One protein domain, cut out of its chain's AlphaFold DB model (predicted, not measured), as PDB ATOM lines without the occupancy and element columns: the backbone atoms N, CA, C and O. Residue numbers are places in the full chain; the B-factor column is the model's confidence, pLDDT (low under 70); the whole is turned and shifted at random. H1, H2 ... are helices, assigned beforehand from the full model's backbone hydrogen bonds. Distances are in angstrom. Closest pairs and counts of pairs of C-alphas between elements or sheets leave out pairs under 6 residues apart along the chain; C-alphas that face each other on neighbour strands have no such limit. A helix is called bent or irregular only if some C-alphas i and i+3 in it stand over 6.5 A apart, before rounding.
ATOM      1  N   LEU A   5      89.557 136.856  82.225       59.34
ATOM      2  CA  LEU A   5      90.371 136.646  83.422       59.34
ATOM      3  C   LEU A   5      91.016 137.926  83.985       59.34
ATOM      4  O   LEU A   5      90.950 138.164  85.184       59.34
ATOM      5  N   GLU A   6      91.611 138.779  83.144       58.38
ATOM      6  CA  GLU A   6      92.154 140.073  83.589       58.38
ATOM      7  C   GLU A   6      91.027 140.990  84.053       58.38
ATOM      8  O   GLU A   6      91.162 141.691  85.053       58.38
ATOM      9  N   LYS A   7      89.881 140.955  83.364       54.84
ATOM     10  CA  LYS A   7      88.708 141.736  83.762       54.84
ATOM     11  C   LYS A   7      88.093 141.244  85.068       54.84
ATOM     12  O   LYS A   7      87.732 142.091  85.875       54.84
ATOM     13  N   THR A   8      87.980 139.937  85.307       60.66
ATOM     14  CA  THR A   8      87.476 139.377  86.574       60.66
ATOM     15  C   THR A   8      88.481 139.517  87.706       60.66
ATOM     16  O   THR A   8      88.059 139.728  88.836       60.66
ATOM     17  N   PHE A   9      89.784 139.483  87.426       63.19
ATOM     18  CA  PHE A   9      90.821 139.819  88.398       63.19
ATOM     19  C   PHE A   9      90.712 141.289  88.810       63.19
ATOM     20  O   PHE A   9      90.554 141.581  89.989       63.19
ATOM     21  N   LEU A  10      90.655 142.221  87.853       57.69
ATOM     22  CA  LEU A  10      90.470 143.651  88.131       57.69
ATOM     23  C   LEU A  10      89.126 143.947  88.824       57.69
ATOM     24  O   LEU A  10      89.080 144.753  89.752       57.69
ATOM     25  N   PHE A  11      88.042 143.263  88.440       55.78
ATOM     26  CA  PHE A  11      86.745 143.380  89.119       55.78
ATOM     27  C   PHE A  11      86.765 142.778  90.528       55.78
ATOM     28  O   PHE A  11      86.194 143.366  91.445       55.78
ATOM     29  N   GLY A  12      87.429 141.637  90.721       60.66
ATOM     30  CA  GLY A  12      87.534 140.934  91.999       60.66
ATOM     31  C   GLY A  12      88.436 141.652  93.001       60.66
ATOM     32  O   GLY A  12      88.108 141.705  94.182       60.66
ATOM     33  N   LEU A  13      89.515 142.276  92.526       57.66
ATOM     34  CA  LEU A  13      90.410 143.121  93.315       57.66
ATOM     35  C   LEU A  13      89.758 144.434  93.758       57.66
ATOM     36  O   LEU A  13      90.037 144.921  94.851       57.66
ATOM     37  N   GLY A  14      88.906 145.014  92.907       58.69
ATOM     38  CA  GLY A  14      88.239 146.285  93.190       58.69
ATOM     39  C   GLY A  14      87.022 146.160  94.110       58.69
ATOM     40  O   GLY A  14      86.747 147.077  94.880       58.69
ATOM     41  N   THR A  15      86.293 145.037  94.059       56.53
ATOM     42  CA  THR A  15      85.068 144.833  94.865       56.53
ATOM     43  C   THR A  15      85.281 144.020  96.139       56.53
ATOM     44  O   THR A  15      84.481 144.128  97.067       56.53
ATOM     45  N   LEU A  16      86.362 143.240  96.238       55.75
ATOM     46  CA  LEU A  16      86.717 142.493  97.439       55.75
ATOM     47  C   LEU A  16      88.109 142.939  97.869       55.75
ATOM     48  O   LEU A  16      89.082 142.644  97.187       55.75
ATOM     49  N   ALA A  17      88.213 143.613  99.015       58.62
ATOM     50  CA  ALA A  17      89.505 143.888  99.631       58.62
ATOM     51  C   ALA A  17      90.354 142.605  99.616       58.62
ATOM     52  O   ALA A  17      89.951 141.587 100.196       58.62
ATOM     53  N   ILE A  18      91.496 142.627  98.916       64.69
ATOM     54  CA  ILE A  18      92.426 141.503  98.972       64.69
ATOM     55  C   ILE A  18      92.889 141.378 100.418       64.69
ATOM     56  O   ILE A  18      93.448 142.303 101.006       64.69
ATOM     57  N   THR A  19      92.621 140.218 101.002       75.12
ATOM     58  CA  THR A  19      93.181 139.820 102.286       75.12
ATOM     59  C   THR A  19      94.271 138.795 102.031       75.12
ATOM     60  O   THR A  19      94.248 138.095 101.016       75.12
ATOM     61  N   LYS A  20      95.212 138.674 102.970       78.75
ATOM     62  CA  LYS A  20      96.295 137.686 102.895       78.75
ATOM     63  C   LYS A  20      95.769 136.280 102.568       78.75
ATOM     64  O   LYS A  20      96.253 135.650 101.638       78.75
ATOM     65  N   ASN A  21      94.688 135.869 103.231       77.44
ATOM     66  CA  ASN A  21      94.045 134.570 103.022       77.44
ATOM     67  C   ASN A  21      93.505 134.384 101.590       77.44
ATOM     68  O   ASN A  21      93.551 133.283 101.050       77.44
ATOM     69  N   LYS A  22      92.981 135.447 100.962       78.94
ATOM     70  CA  LYS A  22      92.487 135.384  99.576       78.94
ATOM     71  C   LYS A  22      93.628 135.337  98.565       78.94
ATOM     72  O   LYS A  22      93.528 134.603  97.589       78.94
ATOM     73  N   ALA A  23      94.704 136.081  98.818       81.31
ATOM     74  CA  ALA A  23      95.911 136.016  98.001       81.31
ATOM     75  C   ALA A  23      96.548 134.617  98.069       81.31
ATOM     76  O   ALA A  23      96.869 134.048  97.033       81.31
ATOM     77  N   GLU A  24      96.637 134.019  99.262       82.25
ATOM     78  CA  GLU A  24      97.115 132.641  99.456       82.25
ATOM     79  C   GLU A  24      96.272 131.618  98.685       82.25
ATOM     80  O   GLU A  24      96.820 130.748  98.008       82.25
ATOM     81  N   ALA A  25      94.941 131.727  98.748       83.19
ATOM     82  CA  ALA A  25      94.042 130.835  98.018       83.19
ATOM     83  C   ALA A  25      94.211 130.961  96.495       83.19
ATOM     84  O   ALA A  25      94.328 129.945  95.812       83.19
ATOM     85  N   PHE A  26      94.287 132.195  95.988       82.69
ATOM     86  CA  PHE A  26      94.476 132.479  94.567       82.69
ATOM     87  C   PHE A  26      95.812 131.941  94.052       82.69
ATOM     88  O   PHE A  26      95.853 131.236  93.048       82.69
ATOM     89  N   VAL A  27      96.904 132.216  94.770       84.88
ATOM     90  CA  VAL A  27      98.234 131.724  94.401       84.88
ATOM     91  C   VAL A  27      98.274 130.201  94.447       84.88
ATOM     92  O   VAL A  27      98.816 129.585  93.543       84.88
ATOM     93  N   ARG A  28      97.643 129.567  95.439       83.62
ATOM     94  CA  ARG A  28      97.581 128.102  95.522       83.62
ATOM     95  C   ARG A  28      96.831 127.471  94.347       83.62
ATOM     96  O   ARG A  28      97.195 126.375  93.924       83.62
ATOM     97  N   GLU A  29      95.775 128.108  93.859       83.94
ATOM     98  CA  GLU A  29      95.018 127.643  92.693       83.94
ATOM     99  C   GLU A  29      95.821 127.850  91.403       83.94
ATOM    100  O   GLU A  29      96.034 126.897  90.656       83.94
ATOM    101  N   ALA A  30      96.410 129.037  91.230       82.88
ATOM    102  CA  ALA A  30      97.282 129.356  90.102       82.88
ATOM    103  C   ALA A  30      98.530 128.456  90.042       82.88
ATOM    104  O   ALA A  30      98.886 127.965  88.973       82.88
ATOM    105  N   SER A  31      99.171 128.167  91.180       84.25
ATOM    106  CA  SER A  31     100.323 127.260  91.255       84.25
ATOM    107  C   SER A  31      99.971 125.833  90.846       84.25
ATOM    108  O   SER A  31     100.806 125.160  90.248       84.25
ATOM    109  N   LYS A  32      98.749 125.365  91.139       82.88
ATOM    110  CA  LYS A  32      98.290 124.035  90.714       82.88
ATOM    111  C   LYS A  32      98.056 123.964  89.212       82.88
ATOM    112  O   LYS A  32      98.422 122.967  88.602       82.88
ATOM    113  N   GLU A  33      97.453 124.993  88.625       82.69
ATOM    114  CA  GLU A  33      97.203 125.037  87.180       82.69
ATOM    115  C   GLU A  33      98.494 125.228  86.375       82.69
ATOM    116  O   GLU A  33      98.657 124.631  85.313       82.69
ATOM    117  N   ALA A  34      99.434 126.018  86.898       81.00
ATOM    118  CA  ALA A  34     100.705 126.325  86.250       81.00
ATOM    119  C   ALA A  34     101.854 125.359  86.609       81.00
ATOM    120  O   ALA A  34     102.968 125.557  86.131       81.00
ATOM    121  N   ASN A  35     101.608 124.323  87.429       84.44
ATOM    122  CA  ASN A  35     102.632 123.397  87.949       84.44
ATOM    123  C   ASN A  35     103.846 124.106  88.584       84.44
ATOM    124  O   ASN A  35     104.988 123.673  88.434       84.44
ATOM    125  N   LEU A  36     103.599 125.200  89.306       83.38
ATOM    126  CA  LEU A  36     104.653 125.923  90.016       83.38
ATOM    127  C   LEU A  36     105.105 125.139  91.249       83.38
ATOM    128  O   LEU A  36     104.294 124.529  91.956       83.38
ATOM    129  N   SER A  37     106.400 125.212  91.539       89.19
ATOM    130  CA  SER A  37     106.958 124.698  92.786       89.19
ATOM    131  C   SER A  37     106.417 125.471  94.003       89.19
ATOM    132  O   SER A  37     105.977 126.623  93.881       89.19
ATOM    133  N   PRO A  38     106.446 124.868  95.208       86.12
ATOM    134  CA  PRO A  38     106.074 125.557  96.443       86.12
ATOM    135  C   PRO A  38     106.868 126.852  96.671       86.12
ATOM    136  O   PRO A  38     106.315 127.843  97.150       86.12
ATOM    137  N   GLU A  39     108.149 126.865  96.308       88.88
ATOM    138  CA  GLU A  39     109.018 128.037  96.378       88.88
ATOM    139  C   GLU A  39     108.543 129.165  95.452       88.88
ATOM    140  O   GLU A  39     108.398 130.302  95.905       88.88
ATOM    141  N   GLU A  40     108.234 128.865  94.189       86.00
ATOM    142  CA  GLU A  40     107.743 129.852  93.212       86.00
ATOM    143  C   GLU A  40     106.373 130.417  93.607       86.00
ATOM    144  O   GLU A  40     106.136 131.622  93.497       86.00
ATOM    145  N   GLY A  41     105.484 129.571  94.138       86.94
ATOM    146  CA  GLY A  41     104.199 130.011  94.685       86.94
ATOM    147  C   GLY A  41     104.375 130.984  95.855       86.94
ATOM    148  O   GLY A  41     103.775 132.058  95.875       86.94
ATOM    149  N   ASN A  42     105.253 130.669  96.810       88.88
ATOM    150  CA  ASN A  42     105.531 131.563  97.939       88.88
ATOM    151  C   ASN A  42     106.163 132.892  97.500       88.88
ATOM    152  O   ASN A  42     105.841 133.942  98.061       88.88
ATOM    153  N   GLN A  43     107.031 132.877  96.486       90.50
ATOM    154  CA  GLN A  43     107.595 134.100  95.913       90.50
ATOM    155  C   GLN A  43     106.510 134.977  95.276       90.50
ATOM    156  O   GLN A  43     106.440 136.168  95.580       90.50
ATOM    157  N   LEU A  44     105.621 134.393  94.469       87.19
ATOM    158  CA  LEU A  44     104.483 135.103  93.873       87.19
ATOM    159  C   LEU A  44     103.559 135.714  94.927       87.19
ATOM    160  O   LEU A  44     103.165 136.873  94.806       87.19
ATOM    161  N   LEU A  45     103.248 134.962  95.984       87.12
ATOM    162  CA  LEU A  45     102.448 135.467  97.095       87.12
ATOM    163  C   LEU A  45     103.102 136.684  97.753       87.12
ATOM    164  O   LEU A  45     102.429 137.687  97.991       87.12
ATOM    165  N   ASN A  46     104.406 136.616  98.027       89.06
ATOM    166  CA  ASN A  46     105.135 137.724  98.636       89.06
ATOM    167  C   ASN A  46     105.129 138.970  97.746       89.06
ATOM    168  O   ASN A  46     104.880 140.060  98.255       89.06
ATOM    169  N   VAL A  47     105.324 138.815  96.433       87.81
ATOM    170  CA  VAL A  47     105.254 139.928  95.472       87.81
ATOM    171  C   VAL A  47     103.863 140.565  95.475       87.81
ATOM    172  O   VAL A  47     103.748 141.780  95.598       87.81
ATOM    173  N   ILE A  48     102.794 139.764  95.421       84.50
ATOM    174  CA  ILE A  48     101.413 140.274  95.450       84.50
ATOM    175  C   ILE A  48     101.122 141.022  96.759       84.50
ATOM    176  O   ILE A  48     100.444 142.050  96.750       84.50
ATOM    177  N   LEU A  49     101.622 140.525  97.895       84.75
ATOM    178  CA  LEU A  49     101.424 141.168  99.194       84.75
ATOM    179  C   LEU A  49     102.215 142.471  99.333       84.75
ATOM    180  O   LEU A  49     101.665 143.447  99.840       84.75
ATOM    181  N   GLU A  50     103.476 142.495  98.906       87.06
ATOM    182  CA  GLU A  50     104.305 143.706  98.901       87.06
ATOM    183  C   GLU A  50     103.702 144.776  97.991       87.06
ATOM    184  O   GLU A  50     103.445 145.893  98.443       87.06
ATOM    185  N   GLU A  51     103.330 144.421  96.760       85.19
ATOM    186  CA  GLU A  51     102.735 145.400  95.849       85.19
ATOM    187  C   GLU A  51     101.329 145.818  96.246       85.19
ATOM    188  O   GLU A  51     100.955 146.977  96.061       85.19
ATOM    189  N   GLY A  52     100.576 144.943  96.911       82.69
ATOM    190  CA  GLY A  52      99.328 145.324  97.563       82.69
ATOM    191  C   GLY A  52      99.531 146.391  98.648       82.69
ATOM    192  O   GLY A  52      98.741 147.335  98.733       82.69
ATOM    193  N   LYS A  53     100.592 146.288  99.464       84.31
ATOM    194  CA  LYS A  53     100.918 147.310 100.476       84.31
ATOM    195  C   LYS A  53     101.326 148.627  99.822       84.31
ATOM    196  O   LYS A  53     100.806 149.668 100.222       84.31
ATOM    197  N   ASN A  54     102.201 148.579  98.819       85.44
ATOM    198  CA  ASN A  54     102.676 149.768  98.112       85.44
ATOM    199  C   ASN A  54     101.526 150.491  97.402       85.44
ATOM    200  O   ASN A  54     101.355 151.699  97.561       85.44
ATOM    201  N   ALA A  55     100.666 149.750  96.699       82.94
ATOM    202  CA  ALA A  55      99.476 150.302  96.058       82.94
ATOM    203  C   ALA A  55      98.521 150.947  97.075       82.94
ATOM    204  O   ALA A  55      98.010 152.039  96.830       82.94
ATOM    205  N   LYS A  56      98.313 150.315  98.240       82.19
ATOM    206  CA  LYS A  56      97.482 150.878  99.314       82.19
ATOM    207  C   LYS A  56      98.079 152.165  99.889       82.19
ATOM    208  O   LYS A  56      97.338 153.117 100.117       82.19
ATOM    209  N   ALA A  57      99.391 152.201 100.116       86.75
ATOM    210  CA  ALA A  57     100.080 153.391 100.608       86.75
ATOM    211  C   ALA A  57      99.971 154.552  99.609       86.75
ATOM    212  O   ALA A  57      99.587 155.654  99.993       86.75
ATOM    213  N   ASN A  58     100.208 154.283  98.323       87.50
ATOM    214  CA  ASN A  58     100.085 155.279  97.259       87.50
ATOM    215  C   ASN A  58      98.647 155.787  97.105       87.50
ATOM    216  O   ASN A  58      98.432 156.985  96.939       87.50
ATOM    217  N   LEU A  59      97.653 154.896  97.201       86.75
ATOM    218  CA  LEU A  59      96.241 155.279  97.187       86.75
ATOM    219  C   LEU A  59      95.914 156.185  98.374       86.75
ATOM    220  O   LEU A  59      95.300 157.229  98.178       86.75
ATOM    221  N   ASN A  60      96.337 155.816  99.586       86.38
ATOM    222  CA  ASN A  60      96.118 156.635 100.777       86.38
ATOM    223  C   ASN A  60      96.750 158.023 100.626       86.38
ATOM    224  O   ASN A  60      96.075 159.012 100.887       86.38
ATOM    225  N   ALA A  61      97.991 158.102 100.140       91.19
ATOM    226  CA  ALA A  61      98.670 159.372  99.892       91.19
ATOM    227  C   ALA A  61      97.923 160.230  98.856       91.19
ATOM    228  O   ALA A  61      97.704 161.416  99.082       91.19
ATOM    229  N   ALA A  62      97.458 159.628  97.757       87.38
ATOM    230  CA  ALA A  62      96.671 160.331  96.747       87.38
ATOM    231  C   ALA A  62      95.323 160.827  97.303       87.38
ATOM    232  O   ALA A  62      94.887 161.936  96.997       87.38
ATOM    233  N   VAL A  63      94.656 160.029  98.142       87.56
ATOM    234  CA  VAL A  63      93.414 160.438  98.815       87.56
ATOM    235  C   VAL A  63      93.677 161.579  99.797       87.56
ATOM    236  O   VAL A  63      92.930 162.557  99.790       87.56
ATOM    237  N   GLU A  64      94.737 161.498 100.602       86.75
ATOM    238  CA  GLU A  64      95.150 162.574 101.509       86.75
ATOM    239  C   GLU A  64      95.468 163.862 100.752       86.75
ATOM    240  O   GLU A  64      95.004 164.926 101.151       86.75
ATOM    241  N   GLU A  65      96.170 163.786  99.622       88.56
ATOM    242  CA  GLU A  65      96.461 164.941  98.770       88.56
ATOM    243  C   GLU A  65      95.178 165.573  98.209       88.56
ATOM    244  O   GLU A  65      95.013 166.799  98.222       88.56
ATOM    245  N   VAL A  66      94.221 164.759  97.760       85.06
ATOM    246  CA  VAL A  66      92.916 165.246  97.284       85.06
ATOM    247  C   VAL A  66      92.126 165.903  98.416       85.06
ATOM    248  O   VAL A  66      91.517 166.955  98.212       85.06
ATOM    249  N   ILE A  67      92.146 165.336  99.622       83.44
ATOM    250  CA  ILE A  67      91.485 165.923 100.794       83.44
ATOM    251  C   ILE A  67      92.203 167.206 101.238       83.44
ATOM    252  O   ILE A  67      91.543 168.192 101.550       83.44
ATOM    253  N   ALA A  68      93.529 167.259 101.214       80.50
ATOM    254  CA  ALA A  68      94.273 168.466 101.564       80.50
ATOM    255  C   ALA A  68      94.027 169.597 100.551       80.50
ATOM    256  O   ALA A  68      93.787 170.739 100.939       80.50
ATOM    257  N   SER A  69      94.027 169.278  99.253       80.31
ATOM    258  CA  SER A  69      93.876 170.264  98.174       80.31
ATOM    259  C   SER A  69      92.427 170.693  97.928       80.31
ATOM    260  O   SER A  69      92.174 171.838  97.553       80.31
ATOM    261  N   ARG A  70      91.456 169.788  98.109       72.44
ATOM    262  CA  ARG A  70      90.041 170.021  97.766       72.44
ATOM    263  C   ARG A  70      89.063 169.717  98.890       72.44
ATOM    264  O   ARG A  70      87.903 170.105  98.774       72.44
ATOM    265  N   GLY A  71      89.488 169.082  99.978       65.62
ATOM    266  CA  GLY A  71      88.628 168.702 101.107       65.62
ATOM    267  C   GLY A  71      87.897 169.890 101.719       65.62
ATOM    268  O   GLY A  71      86.713 169.790 102.012       65.62
ATOM    269  N   GLN A  72      88.537 171.058 101.771       65.00
ATOM    270  CA  GLN A  72      87.883 172.305 102.177       65.00
ATOM    271  C   GLN A  72      86.678 172.662 101.287       65.00
ATOM    272  O   GLN A  72      85.658 173.124 101.775       65.00
ATOM    273  N   SER A  73      86.737 172.406  99.979       65.25
ATOM    274  CA  SER A  73      85.590 172.627  99.086       65.25
ATOM    275  C   SER A  73      84.593 171.463  99.070       65.25
ATOM    276  O   SER A  73      83.476 171.647  98.588       65.25
ATOM    277  N   LEU A  74      84.996 170.278  99.534       64.62
ATOM    278  CA  LEU A  74      84.172 169.067  99.560       64.62
ATOM    279  C   LEU A  74      83.363 168.938 100.854       64.62
ATOM    280  O   LEU A  74      82.313 168.304 100.832       64.62
ATOM    281  N   ILE A  75      83.820 169.542 101.958       73.44
ATOM    282  CA  ILE A  75      83.096 169.554 103.231       73.44
ATOM    283  C   ILE A  75      81.920 170.538 103.129       73.44
ATOM    284  O   ILE A  75      82.133 171.756 103.025       73.44
TER     285      ILE A  75
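AT A GLANCE: This is residues 5 to 75 of the 105 residues of an uncharacterized protein of Lentisphaerae bacterium (UniProt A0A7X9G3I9). One long helix, H3, makes the longest axis, and the shorter helix H2 folds back on its first part to form a helical hairpin. The small helix H1 sits out on the same side of H3 as H2 and touches neither, and residues 5 to 17 stick out from the rest. The printed part has 71 residues with three named helices, in the order H1, H2, H3 along the chain, and no named strand; the class is all helix. The whole is only just loose, close to extended, with a radius of gyration of the C-alphas of 16.4 A and spans of 53 by 22 by 17 A.

HOW THE PARTS SIT: H3, residues 38 to 74, is the longest helix. It has a kink of 51 degrees near residue 68 and is irregular, with C-alphas 69 and 72 being 7.5 A apart. H2, residues 20 to 33, and H3 touch, with 11 pairs of C-alphas within 8 A, and H3 touches H2 with residues 38 to 49 alone. Their closest C-alphas are those of Ser 31 and Gly 41, 5.9 A apart. The two run opposite ways at a steep tilt of 43 degrees and form a hairpin with a tight link of 4 residues. H1, residues 5 to 15, is apart from both H2 and H3. Every O i to N i+4 pair is within hydrogen-bond range in H1 and H2, and 31 of 33 are in H3.

IN THESE COORDINATES: H3 runs from C-alpha 38 at (106.074, 125.557, 96.443) to C-alpha 74 at (84.172, 169.067, 99.560), 48.8 A from first to last C-alpha. H2, Lys 20 to Glu 33, measures 20.2 A and begins with C-alpha 20 at (96.295, 137.686, 102.895). H1, Leu 5 to Thr 15, measures 15.0 A and begins with C-alpha 5 at (90.371, 136.646, 83.422).

THE WHOLE: The two C-alphas farthest apart are those of Asn 35 and Ser 73, at 53.3 A, while the first and last printed C-alphas, of Leu 5 and Ile 75, are 39.1 A apart. Residues 5 to 17, of which 5 to 15 belong to H1, stand free, and so do residues 53 to 62 of H3. The printed part has no cut, and the links H1 to H2 and H2 to H3 are both tight. The mean pLDDT of the printed part is 78.1, and 18 residues are under 70, namely residues 5 to 18 and 71 to 74; the mean over H1 is 58.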